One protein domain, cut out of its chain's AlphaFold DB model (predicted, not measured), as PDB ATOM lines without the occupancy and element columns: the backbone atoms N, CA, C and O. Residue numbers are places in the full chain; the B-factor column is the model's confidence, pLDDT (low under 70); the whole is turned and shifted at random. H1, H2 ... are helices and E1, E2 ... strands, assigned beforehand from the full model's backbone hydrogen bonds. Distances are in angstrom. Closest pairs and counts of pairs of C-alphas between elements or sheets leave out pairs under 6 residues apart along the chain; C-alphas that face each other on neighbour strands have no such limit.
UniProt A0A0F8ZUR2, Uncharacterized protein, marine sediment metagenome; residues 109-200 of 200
ATOM      1  N   ASN A 109     117.075 181.393 215.304       65.12
ATOM      2  CA  ASN A 109     117.995 181.124 216.406       65.12
ATOM      3  C   ASN A 109     119.445 181.340 215.956       65.12
ATOM      4  O   ASN A 109     120.014 180.502 215.262       65.12
ATOM      5  N   PHE A 110     120.081 182.429 216.393       67.12
ATOM      6  CA  PHE A 110     121.533 182.585 216.277       67.12
ATOM      7  C   PHE A 110     122.217 182.137 217.574       67.12
ATOM      8  O   PHE A 110     121.967 182.671 218.652       67.12
ATOM      9  N   SER A 111     123.117 181.158 217.473       72.81
ATOM     10  CA  SER A 111     123.987 180.768 218.586       72.81
ATOM     11  C   SER A 111     125.277 181.578 218.530       72.81
ATOM     12  O   SER A 111     126.146 181.321 217.700       72.81
ATOM     13  N   LEU A 112     125.410 182.567 219.413       78.31
ATOM     14  CA  LEU A 112     126.643 183.336 219.577       78.31
ATOM     15  C   LEU A 112     127.427 182.801 220.775       78.31
ATOM     16  O   LEU A 112     126.889 182.678 221.876       78.31
ATOM     17  N   LEU A 113     128.718 182.522 220.586       76.81
ATOM     18  CA  LEU A 113     129.602 182.163 221.691       76.81
ATOM     19  C   LEU A 113     129.879 183.412 222.541       76.81
ATOM     20  O   LEU A 113     130.718 184.242 222.203       76.81
ATOM     21  N   THR A 114     129.154 183.557 223.646       86.00
ATOM     22  CA  THR A 114     129.261 184.721 224.543       86.00
ATOM     23  C   THR A 114     130.290 184.534 225.654       86.00
ATOM     24  O   THR A 114     130.663 185.505 226.320       86.00
ATOM     25  N   THR A 115     130.773 183.303 225.860       88.12
ATOM     26  CA  THR A 115     131.758 182.964 226.892       88.12
ATOM     27  C   THR A 115     132.817 181.986 226.384       88.12
ATOM     28  O   THR A 115     132.539 181.116 225.565       88.12
ATOM     29  N   TYR A 116     134.042 182.121 226.889       84.75
ATOM     30  CA  TYR A 116     135.152 181.197 226.666       84.75
ATOM     31  C   TYR A 116     135.865 180.953 227.999       84.75
ATOM     32  O   TYR A 116     136.177 181.904 228.719       84.75
ATOM     33  N   ASN A 117     136.073 179.683 228.365       85.56
ATOM     34  CA  ASN A 117     136.620 179.271 229.666       85.56
ATOM     35  C   ASN A 117     135.934 179.959 230.869       85.56
ATOM     36  O   ASN A 117     136.592 180.424 231.797       85.56
ATOM     37  N   GLY A 118     134.602 180.071 230.829       88.56
ATOM     38  CA  GLY A 118     133.805 180.667 231.908       88.56
ATOM     39  C   GLY A 118     133.876 182.195 232.015       88.56
ATOM     40  O   GLY A 118     133.287 182.760 232.933       88.56
ATOM     41  N   LYS A 119     134.559 182.887 231.093       88.38
ATOM     42  CA  LYS A 119     134.624 184.356 231.045       88.38
ATOM     43  C   LYS A 119     133.902 184.900 229.821       88.38
ATOM     44  O   LYS A 119     133.931 184.281 228.760       88.38
ATOM     45  N   LYS A 120     133.277 186.073 229.956       90.69
ATOM     46  CA  LYS A 120     132.609 186.765 228.845       90.69
ATOM     47  C   LYS A 120     133.618 187.105 227.752       90.69
ATOM     48  O   LYS A 120     134.689 187.621 228.063       90.69
ATOM     49  N   VAL A 121     133.270 186.841 226.496       88.44
ATOM     50  CA  VAL A 121     134.058 187.317 225.354       88.44
ATOM     51  C   VAL A 121     133.871 188.830 225.252       88.44
ATOM     52  O   VAL A 121     132.748 189.319 225.116       88.44
ATOM     53  N   THR A 122     134.962 189.576 225.366       87.88
ATOM     54  CA  THR A 122     134.994 191.043 225.274       87.88
ATOM     55  C   THR A 122     136.226 191.476 224.487       87.88
ATOM     56  O   THR A 122     137.059 190.646 224.135       87.88
ATOM     57  N   THR A 123     136.381 192.773 224.231       81.38
ATOM     58  CA  THR A 123     137.623 193.310 223.652       81.38
ATOM     59  C   THR A 123     138.846 193.000 224.526       81.38
ATOM     60  O   THR A 123     139.904 192.678 223.997       81.38
ATOM     61  N   ASP A 124     138.684 193.025 225.852       85.06
ATOM     62  CA  ASP A 124     139.752 192.727 226.821       85.06
ATOM     63  C   ASP A 124     139.939 191.220 227.081       85.06
ATOM     64  O   ASP A 124     140.949 190.796 227.639       85.06
ATOM     65  N   ASN A 125     138.964 190.398 226.684       85.38
ATOM     66  CA  ASN A 125     139.008 188.938 226.747       85.38
ATOM     67  C   ASN A 125     138.491 188.348 225.422       85.38
ATOM     68  O   ASN A 125     137.391 187.781 225.384       85.38
ATOM     69  N   PRO A 126     139.229 188.539 224.314       85.44
ATOM     70  CA  PRO A 126     138.796 188.057 223.015       85.44
ATOM     71  C   PRO A 126     138.862 186.529 222.969       85.44
ATOM     72  O   PRO A 126     139.555 185.887 223.764       85.44
ATOM     73  N   LEU A 127     138.163 185.929 222.003       85.81
ATOM     74  CA  LEU A 127     138.379 184.517 221.703       85.81
ATOM     75  C   LEU A 127     139.858 184.292 221.372       85.81
ATOM     76  O   LEU A 127     140.458 185.125 220.687       85.81
ATOM     77  N   PRO A 128     140.455 183.182 221.831       76.44
ATOM     78  CA  PRO A 128     141.830 182.879 221.493       76.44
ATOM     79  C   PRO A 128     141.929 182.706 219.983       76.44
ATOM     80  O   PRO A 128     141.440 181.736 219.402       76.44
ATOM     81  N   ILE A 129     142.602 183.649 219.344       73.06
ATOM     82  CA  ILE A 129     143.068 183.462 217.985       73.06
ATOM     83  C   ILE A 129     144.308 182.589 218.127       73.06
ATOM     84  O   ILE A 129     145.320 183.027 218.672       73.06
ATOM     85  N   LYS A 130     144.239 181.331 217.681       62.62
ATOM     86  CA  LYS A 130     145.458 180.546 217.463       62.62
ATOM     87  C   LYS A 130     146.202 181.182 216.293       62.62
ATOM     88  O   LYS A 130     146.041 180.761 215.151       62.62
ATOM     89  N   THR A 131     146.992 182.217 216.556       59.41
ATOM     90  CA  THR A 131     147.981 182.680 215.589       59.41
ATOM     91  C   THR A 131     149.023 181.575 215.485       59.41
ATOM     92  O   THR A 131     149.742 181.308 216.444       59.41
ATOM     93  N   GLN A 132     149.060 180.879 214.344       68.00
ATOM     94  CA  GLN A 132     150.063 179.838 214.077       68.00
ATOM     95  C   GLN A 132     151.496 180.387 214.114       68.00
ATOM     96  O   GLN A 132     152.440 179.620 214.270       68.00
ATOM     97  N   ASP A 133     151.650 181.705 213.990       85.12
ATOM     98  CA  ASP A 133     152.926 182.391 214.078       85.12
ATOM     99  C   ASP A 133     153.166 182.922 215.512       85.12
ATOM    100  O   ASP A 133     152.469 183.849 215.948       85.12
ATOM    101  N   PRO A 134     154.140 182.364 216.262       88.00
ATOM    102  CA  PRO A 134     154.426 182.768 217.638       88.00
ATOM    103  C   PRO A 134     155.021 184.179 217.743       88.00
ATOM    104  O   PRO A 134     155.038 184.743 218.842       88.00
ATOM    105  N   VAL A 135     155.476 184.772 216.630       92.81
ATOM    106  CA  VAL A 135     155.997 186.146 216.601       92.81
ATOM    107  C   VAL A 135     154.989 187.180 216.090       92.81
ATOM    108  O   VAL A 135     155.275 188.373 216.148       92.81
ATOM    109  N   ALA A 136     153.778 186.766 215.692       91.94
ATOM    110  CA  ALA A 136     152.763 187.654 215.106       91.94
ATOM    111  C   ALA A 136     152.355 188.844 215.992       91.94
ATOM    112  O   ALA A 136     151.914 189.872 215.485       91.94
ATOM    113  N   LYS A 137     152.481 188.708 217.317       91.38
ATOM    114  CA  LYS A 137     152.117 189.754 218.285       91.38
ATOM    115  C   LYS A 137     153.190 190.824 218.508       91.38
ATOM    116  O   LYS A 137     152.918 191.803 219.196       91.38
ATOM    117  N   PHE A 138     154.406 190.623 218.002       96.31
ATOM    118  CA  PHE A 138     155.503 191.565 218.196       96.31
ATOM    119  C   PHE A 138     155.659 192.461 216.968       96.31
ATOM    120  O   PHE A 138     155.571 192.013 215.826       96.31
ATOM    121  N   HIS A 139     155.970 193.730 217.204       97.38
ATOM    122  CA  HIS A 139     156.211 194.716 216.160       97.38
ATOM    123  C   HIS A 139     157.657 195.188 216.194       97.38
ATOM    124  O   HIS A 139     158.273 195.250 217.256       97.38
ATOM    125  N   LEU A 140     158.210 195.505 215.023       98.25
ATOM    126  CA  LEU A 140     159.566 196.030 214.908       98.25
ATOM    127  C   LEU A 140     159.671 197.354 215.677       98.25
ATOM    128  O   LEU A 140     158.923 198.287 215.394       98.25
ATOM    129  N   SER A 141     160.610 197.419 216.614       98.00
ATOM    130  CA  SER A 141     160.883 198.600 217.434       98.00
ATOM    131  C   SER A 141     162.198 199.255 217.021       98.00
ATOM    132  O   SER A 141     162.220 200.438 216.701       98.00
ATOM    133  N   ASP A 142     163.290 198.484 216.945       98.50
ATOM    134  CA  ASP A 142     164.628 199.033 216.701       98.50
ATOM    135  C   ASP A 142     165.452 198.183 215.733       98.50
ATOM    136  O   ASP A 142     165.319 196.960 215.660       98.50
ATOM    137  N   ILE A 143     166.373 198.838 215.023       98.12
ATOM    138  CA  ILE A 143     167.369 198.183 214.172       98.12
ATOM    139  C   ILE A 143     168.754 198.722 214.519       98.12
ATOM    140  O   ILE A 143     169.005 199.923 214.442       98.12
ATOM    141  N   ALA A 144     169.689 197.821 214.809       97.69
ATOM    142  CA  ALA A 144     171.109 198.131 214.864       97.69
ATOM    143  C   ALA A 144     171.821 197.489 213.671       97.69
ATOM    144  O   ALA A 144     171.962 196.267 213.589       97.69
ATOM    145  N   ARG A 145     172.271 198.339 212.746       95.44
ATOM    146  CA  ARG A 145     172.969 197.922 211.527       95.44
ATOM    147  C   ARG A 145     174.416 197.522 211.826       95.44
ATOM    148  O   ARG A 145     175.058 198.114 212.688       95.44
ATOM    149  N   GLY A 146     174.921 196.537 211.089       92.56
ATOM    150  CA  GLY A 146     176.269 195.990 211.235       92.56
ATOM    151  C   GLY A 146     176.352 194.573 210.672       92.56
ATOM    152  O   GLY A 146     175.399 194.102 210.050       92.56
ATOM    153  N   ASP A 147     177.477 193.897 210.903       92.06
ATOM    154  CA  ASP A 147     177.572 192.442 210.772       92.06
ATOM    155  C   ASP A 147     178.151 191.866 212.077       92.06
ATOM    156  O   ASP A 147     179.342 192.046 212.345       92.06
ATOM    157  N   PRO A 148     177.322 191.246 212.935       96.00
ATOM    158  CA  PRO A 148     175.902 190.941 212.734       96.00
ATOM    159  C   PRO A 148     174.972 192.163 212.871       96.00
ATOM    160  O   PRO A 148     175.260 193.123 213.587       96.00
ATOM    161  N   GLU A 149     173.822 192.083 212.208       97.88
ATOM    162  CA  GLU A 149     172.706 193.026 212.291       97.88
ATOM    163  C   GLU A 149     171.706 192.577 213.370       97.88
ATOM    164  O   GLU A 149     171.481 191.379 213.541       97.88
ATOM    165  N   TYR A 150     171.089 193.511 214.098       98.50
ATOM    166  CA  TYR A 150     170.132 193.195 215.165       98.50
ATOM    167  C   TYR A 150     168.806 193.911 214.956       98.50
ATOM    168  O   TYR A 150     168.784 195.119 214.729       98.50
ATOM    169  N   TRP A 151     167.712 193.161 215.047       98.56
ATOM    170  CA  TRP A 151     166.352 193.651 214.846       98.56
ATOM    171  C   TRP A 151     165.562 193.354 216.115       98.56
ATOM    172  O   TRP A 151     165.390 192.187 216.469       98.56
ATOM    173  N   GLY A 152     165.153 194.398 216.827       98.31
ATOM    174  CA  GLY A 152     164.413 194.305 218.077       98.31
ATOM    175  C   GLY A 152     162.920 194.461 217.839       98.31
ATOM    176  O   GLY A 152     162.490 195.364 217.123       98.31
ATOM    177  N   TYR A 153     162.140 193.572 218.439       98.62
ATOM    178  CA  TYR A 153     160.692 193.532 218.321       98.62
ATOM    179  C   TYR A 153     160.058 193.520 219.709       98.62
ATOM    180  O   TYR A 153     160.569 192.849 220.608       98.62
ATOM    181  N   LEU A 154     158.944 194.231 219.873       97.75
ATOM    182  CA  LEU A 154     158.247 194.438 221.144       97.75
ATOM    183  C   LEU A 154     156.740 194.213 220.957       97.75
ATOM    184  O   LEU A 154     156.180 194.613 219.934       97.75
ATOM    185  N   ASP A 155     156.080 193.572 221.919       96.38
ATOM    186  CA  ASP A 155     154.615 193.516 221.986       96.38
ATOM    187  C   ASP A 155     154.046 194.571 222.950       96.38
ATOM    188  O   ASP A 155     154.773 195.229 223.698       96.38
ATOM    189  N   LYS A 156     152.720 194.747 222.936       94.06
ATOM    190  CA  LYS A 156     152.023 195.739 223.777       94.06
ATOM    191  C   LYS A 156     152.224 195.541 225.287       94.06
ATOM    192  O   LYS A 156     151.980 196.468 226.050       94.06
ATOM    193  N   ASP A 157     152.618 194.340 225.707       93.19
ATOM    194  CA  ASP A 157     152.790 193.964 227.111       93.19
ATOM    195  C   ASP A 157     154.260 194.095 227.553       93.19
ATOM    196  O   ASP A 157     154.597 193.776 228.690       93.19
ATOM    197  N   GLY A 158     155.144 194.577 226.668       94.94
ATOM    198  CA  GLY A 158     156.566 194.774 226.944       94.94
ATOM    199  C   GLY A 158     157.426 193.518 226.773       94.94
ATOM    200  O   GLY A 158     158.632 193.572 227.037       94.94
ATOM    201  N   ASN A 159     156.855 192.402 226.301       97.50
ATOM    202  CA  ASN A 159     157.655 191.245 225.912       97.50
ATOM    203  C   ASN A 159     158.396 191.561 224.620       97.50
ATOM    204  O   ASN A 159     157.868 192.234 223.734       97.50
ATOM    205  N   TRP A 160     159.583 190.995 224.460       98.38
ATOM    206  CA  TRP A 160     160.420 191.282 223.308       98.38
ATOM    207  C   TRP A 160     161.144 190.055 222.776       98.38
ATOM    208  O   TRP A 160     161.382 189.076 223.489       98.38
ATOM    209  N   TYR A 161     161.568 190.156 221.521       98.62
ATOM    210  CA  TYR A 161     162.643 189.335 220.987       98.62
ATOM    211  C   TYR A 161     163.596 190.171 220.135       98.62
ATOM    212  O   TYR A 161     163.228 191.201 219.577       98.62
ATOM    213  N   ILE A 162     164.844 189.726 220.041       98.69
ATOM    214  CA  ILE A 162     165.858 190.311 219.169       98.69
ATOM    215  C   ILE A 162     166.321 189.226 218.204       98.69
ATOM    216  O   ILE A 162     166.773 188.159 218.623       98.69
ATOM    217  N   MET A 163     166.220 189.503 216.907       98.50
ATOM    218  CA  MET A 163     166.816 188.682 215.860       98.50
ATOM    219  C   MET A 163     168.231 189.188 215.577       98.50
ATOM    220  O   MET A 163     168.419 190.338 215.183       98.50
ATOM    221  N   LYS A 164     169.219 188.308 215.730       98.44
ATOM    222  CA  LYS A 164     170.597 188.494 215.277       98.44
ATOM    223  C   LYS A 164     170.745 187.886 213.887       98.44
ATOM    224  O   LYS A 164     170.576 186.676 213.727       98.44
ATOM    225  N   TYR A 165     171.070 188.713 212.901       98.12
ATOM    226  CA  TYR A 165     171.300 188.318 211.517       98.12
ATOM    227  C   TYR A 165     172.779 188.481 211.151       98.12
ATOM    228  O   TYR A 165     173.270 189.596 210.992       98.12
ATOM    229  N   GLY A 166     173.503 187.367 211.035       96.56
ATOM    230  CA  GLY A 166     174.875 187.366 210.523       96.56
ATOM    231  C   GLY A 166     174.842 187.421 209.002       96.56
ATOM    232  O   GLY A 166     174.559 186.401 208.372       96.56
ATOM    233  N   ARG A 167     175.100 188.593 208.413       92.19
ATOM    234  CA  ARG A 167     174.897 188.850 206.979       92.19
ATOM    235  C   ARG A 167     175.848 188.023 206.122       92.19
ATOM    236  O   ARG A 167     175.425 187.465 205.117       92.19
ATOM    237  N   SER A 168     177.102 187.915 206.549       93.00
ATOM    238  CA  SER A 168     178.136 187.114 205.885       93.00
ATOM    239  C   SER A 168     177.831 185.612 205.892       93.00
ATOM    240  O   SER A 168     178.090 184.930 204.907       93.00
ATOM    241  N   ALA A 169     177.237 185.098 206.972       91.88
ATOM    242  CA  ALA A 169     176.911 183.678 207.121       91.88
ATOM    243  C   ALA A 169     175.458 183.322 206.742       91.88
ATOM    244  O   ALA A 169     175.087 182.150 206.775       91.88
ATOM    245  N   GLY A 170     174.606 184.312 206.459       94.19
ATOM    246  CA  GLY A 170     173.168 184.115 206.244       94.19
ATOM    247  C   GLY A 170     172.428 183.521 207.453       94.19
ATOM    248  O   GLY A 170     171.376 182.906 207.294       94.19
ATOM    249  N   THR A 171     172.964 183.662 208.671       96.81
ATOM    250  CA  THR A 171     172.411 183.004 209.867       96.81
ATOM    251  C   THR A 171     171.449 183.909 210.621       96.81
ATOM    252  O   THR A 171     171.693 185.104 210.768       96.81
ATOM    253  N   ARG A 172     170.364 183.328 211.144       97.88
ATOM    254  CA  ARG A 172     169.417 183.998 212.046       97.88
ATOM    255  C   ARG A 172     169.379 183.278 213.382       97.88
ATOM    256  O   ARG A 172     169.261 182.050 213.416       97.88
ATOM    257  N   ARG A 173     169.502 184.028 214.469       98.25
ATOM    258  CA  ARG A 173     169.354 183.532 215.840       98.25
ATOM    259  C   ARG A 173     168.512 184.508 216.648       98.25
ATOM    260  O   ARG A 173     168.460 185.689 216.320       98.25
ATOM    261  N   PHE A 174     167.868 184.017 217.693       98.56
ATOM    262  CA  PHE A 174     166.854 184.748 218.439       98.56
ATOM    263  C   PHE A 174     167.194 184.745 219.926       98.56
ATOM    264  O   PHE A 174     167.689 183.752 220.453       98.56
ATOM    265  N   ALA A 175     166.932 185.866 220.583       98.44
ATOM    266  CA  ALA A 175     166.890 186.002 222.033       98.44
ATOM    267  C   ALA A 175     165.537 186.618 222.398       98.44
ATOM    268  O   ALA A 175     165.006 187.397 221.608       98.44
ATOM    269  N   ARG A 176     164.979 186.293 223.565       98.19
ATOM    270  CA  ARG A 176     163.686 186.829 224.019       98.19
ATOM    271  C   ARG A 176     163.715 187.201 225.495       98.19
ATOM    272  O   ARG A 176     164.501 186.637 226.253       98.19
ATOM    273  N   GLY A 177     162.791 188.060 225.903       97.69
ATOM    274  CA  GLY A 177     162.556 188.394 227.303       97.69
ATOM    275  C   GLY A 177     161.157 188.956 227.531       97.69
ATOM    276  O   GLY A 177     160.417 189.232 226.588       97.69
ATOM    277  N   THR A 178     160.783 189.087 228.799       97.50
ATOM    278  CA  THR A 178     159.444 189.534 229.224       97.50
ATOM    279  C   THR A 178     159.424 190.972 229.752       97.50
ATOM    280  O   THR A 178     158.355 191.492 230.042       97.50
ATOM    281  N   SER A 179     160.589 191.610 229.912       96.31
ATOM    282  CA  SER A 179     160.744 192.978 230.430       96.31
ATOM    283  C   SER A 179     162.088 193.588 230.015       96.31
ATOM    284  O   SER A 179     162.943 192.905 229.450       96.31
ATOM    285  N   ASP A 180     162.297 194.875 230.310       96.88
ATOM    286  CA  ASP A 180     163.596 195.562 230.187       96.88
ATOM    287  C   ASP A 180     164.165 195.606 228.762       96.88
ATOM    288  O   ASP A 180     165.378 195.526 228.547       96.88
ATOM    289  N   TYR A 181     163.288 195.745 227.765       98.19
ATOM    290  CA  TYR A 181     163.670 195.753 226.353       98.19
ATOM    291  C   TYR A 181     164.779 196.767 226.035       98.19
ATOM    292  O   TYR A 181     165.772 196.403 225.415       98.19
ATOM    293  N   SER A 182     164.673 198.015 226.510       98.06
ATOM    294  CA  SER A 182     165.663 199.066 226.214       98.06
ATOM    295  C   SER A 182     167.075 198.711 226.712       98.06
ATOM    296  O   SER A 182     168.063 198.853 225.980       98.06
ATOM    297  N   ALA A 183     167.179 198.164 227.927       98.25
ATOM    298  CA  ALA A 183     168.445 197.703 228.493       98.25
ATOM    299  C   ALA A 183     169.011 196.505 227.712       98.25
ATOM    300  O   ALA A 183     170.193 196.485 227.359       98.25
ATOM    301  N   ASN A 184     168.158 195.534 227.371       98.44
ATOM    302  CA  ASN A 184     168.559 194.348 226.615       98.44
ATOM    303  C   ASN A 184     168.949 194.671 225.168       98.44
ATOM    304  O   ASN A 184     169.923 194.117 224.664       98.44
ATOM    305  N   PHE A 185     168.261 195.605 224.509       98.38
ATOM    306  CA  PHE A 185     168.625 196.065 223.171       98.38
ATOM    307  C   PHE A 185     169.961 196.816 223.184       98.38
ATOM    308  O   PHE A 185     170.797 196.640 222.293       98.38
ATOM    309  N   THR A 186     170.231 197.595 224.233       98.38
ATOM    310  CA  THR A 186     171.541 198.234 224.427       98.38
ATOM    311  C   THR A 186     172.642 197.179 224.586       98.38
ATOM    312  O   THR A 186     173.672 197.262 223.918       98.38
ATOM    313  N   ASN A 187     172.385 196.126 225.369       98.00
ATOM    314  CA  ASN A 187     173.300 195.005 225.614       98.00
ATOM    315  C   ASN A 187     173.187 193.848 224.589       98.00
ATOM    316  O   ASN A 187     173.696 192.750 224.820       98.00
ATOM    317  N   ARG A 188     172.533 194.067 223.441       98.25
ATOM    318  CA  ARG A 188     172.142 193.013 222.479       98.25
ATOM    319  C   ARG A 188     173.278 192.100 222.024       98.25
ATOM    320  O   ARG A 188     173.030 190.937 221.732       98.25
ATOM    321  N   ALA A 189     174.509 192.602 221.948       97.75
ATOM    322  CA  ALA A 189     175.661 191.821 221.502       97.75
ATOM    323  C   ALA A 189     176.043 190.696 222.483       97.75
ATOM    324  O   ALA A 189     176.597 189.687 222.050       97.75
ATOM    325  N   ASN A 190     175.706 190.855 223.767       97.69
ATOM    326  CA  ASN A 190     176.074 189.945 224.854       97.69
ATOM    327  C   ASN A 190     174.929 189.012 225.280       97.69
ATOM    328  O   ASN A 190     175.064 188.277 226.256       97.69
ATOM    329  N   LEU A 191     173.790 189.044 224.584       98.19
ATOM    330  CA  LEU A 191     172.692 188.119 224.854       98.19
ATOM    331  C   LEU A 191     173.033 186.707 224.366       98.19
ATOM    332  O   LEU A 191     173.813 186.516 223.430       98.19
ATOM    333  N   THR A 192     172.398 185.710 224.979       98.19
ATOM    334  CA  THR A 192     172.442 184.330 224.481       98.19
ATOM    335  C   THR A 192     171.396 184.171 223.387       98.19
ATOM    336  O   THR A 192     170.216 184.422 223.620       98.19
ATOM    337  N   TYR A 193     171.828 183.761 222.195       98.19
ATOM    338  CA  TYR A 193     170.952 183.575 221.041       98.19
ATOM    339  C   TYR A 193     170.884 182.106 220.638       98.19
ATOM    340  O   TYR A 193     171.923 181.451 220.570       98.19
ATOM    341  N   SER A 194     169.692 181.632 220.265       98.50
ATOM    342  CA  SER A 194     169.506 180.278 219.733       98.50
ATOM    343  C   SER A 194     168.627 180.223 218.477       98.50
ATOM    344  O   SER A 194     168.289 181.252 217.885       98.50
ATOM    345  N   TYR A 195     168.332 179.017 217.995       97.75
ATOM    346  CA  TYR A 195     167.420 178.771 216.883       97.75
ATOM    347  C   TYR A 195     165.975 179.118 217.246       97.75
ATOM    348  O   TYR A 195     165.592 179.147 218.411       97.75
ATOM    349  N   PHE A 196     165.168 179.385 216.219       96.12
ATOM    350  CA  PHE A 196     163.781 179.813 216.381       96.12
ATOM    351  C   PHE A 196     162.961 178.843 217.243       96.12
ATOM    352  O   PHE A 196     162.353 179.275 218.211       96.12
ATOM    353  N   ASN A 197     163.032 177.545 216.942       94.25
ATOM    354  CA  ASN A 197     162.297 176.471 217.620       94.25
ATOM    355  C   ASN A 197     162.744 176.197 219.066       94.25
ATOM    356  O   ASN A 197     162.130 175.387 219.751       94.25
ATOM    357  N   GLU A 198     163.856 176.784 219.506       96.12
ATOM    358  CA  GLU A 198     164.293 176.710 220.905       96.12
ATOM    359  C   GLU A 198     163.806 177.920 221.715       96.12
ATOM    360  O   GLU A 198     163.760 177.875 222.942       96.12
ATOM    361  N   VAL A 199     163.458 179.013 221.031       95.69
ATOM    362  CA  VAL A 199     163.035 180.282 221.636       95.69
ATOM    363  C   VAL A 199     161.507 180.438 221.606       95.69
ATOM    364  O   VAL A 199     160.947 181.070 222.507       95.69
ATOM    365  N   PHE A 200     160.837 179.864 220.602       92.38
ATOM    366  CA  PHE A 200     159.388 179.890 220.384       92.38
ATOM    367  C   PHE A 200     158.845 178.483 220.150       92.38
ATOM    368  O   PHE A 200     157.748 178.211 220.688       92.38
TER     369      PHE A 200
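Overview. This is residues 109 to 200 of the 200 residues of an uncharacterized protein of marine sediment metagenome (UniProt A0A0F8ZUR2). There is little regular structure: a long tail without named elements, residues 109 to 138, leads into a small, strongly twisted sheet with a short helix on each face. The 92 printed residues, 36 in named elements, run E1 E2 E3 E4 H1 H2, mixed in class; the sheet, in that strand order, is a meander, each strand the antiparallel neighbour of the one before. The whole is loose, radius of gyration of the C-alphas 17.5 A, spanning 61 by 25 by 19 A.

Along the chain. Find C-alpha 139 at (156.211, 194.716, 216.160), where E1, residues 139 to 144, begins. Then come E2, 149 to 154; E3, 160 to 166, 19.7 A; E4, 171 to 177, 20.7 A; H1, 181 to 186; and H2, 196 to 199, ending at (163.035, 180.282, 221.636).

Arrangement. Within hydrogen-bond range, find N 141 and O 152, 2.8 A; N 151 and O 163, 2.9 A; N 162 and O 175, 2.8 A. H1, its O i to N i+4 pairs within range, is 8.4 A over the sheet; H2, too short for such pairs, is on the opposite face, 6.8 A over it.

Size, cuts and confidence. The printed part has no cut; pLDDT is under 70 at residues 109 to 110 and 130 to 132.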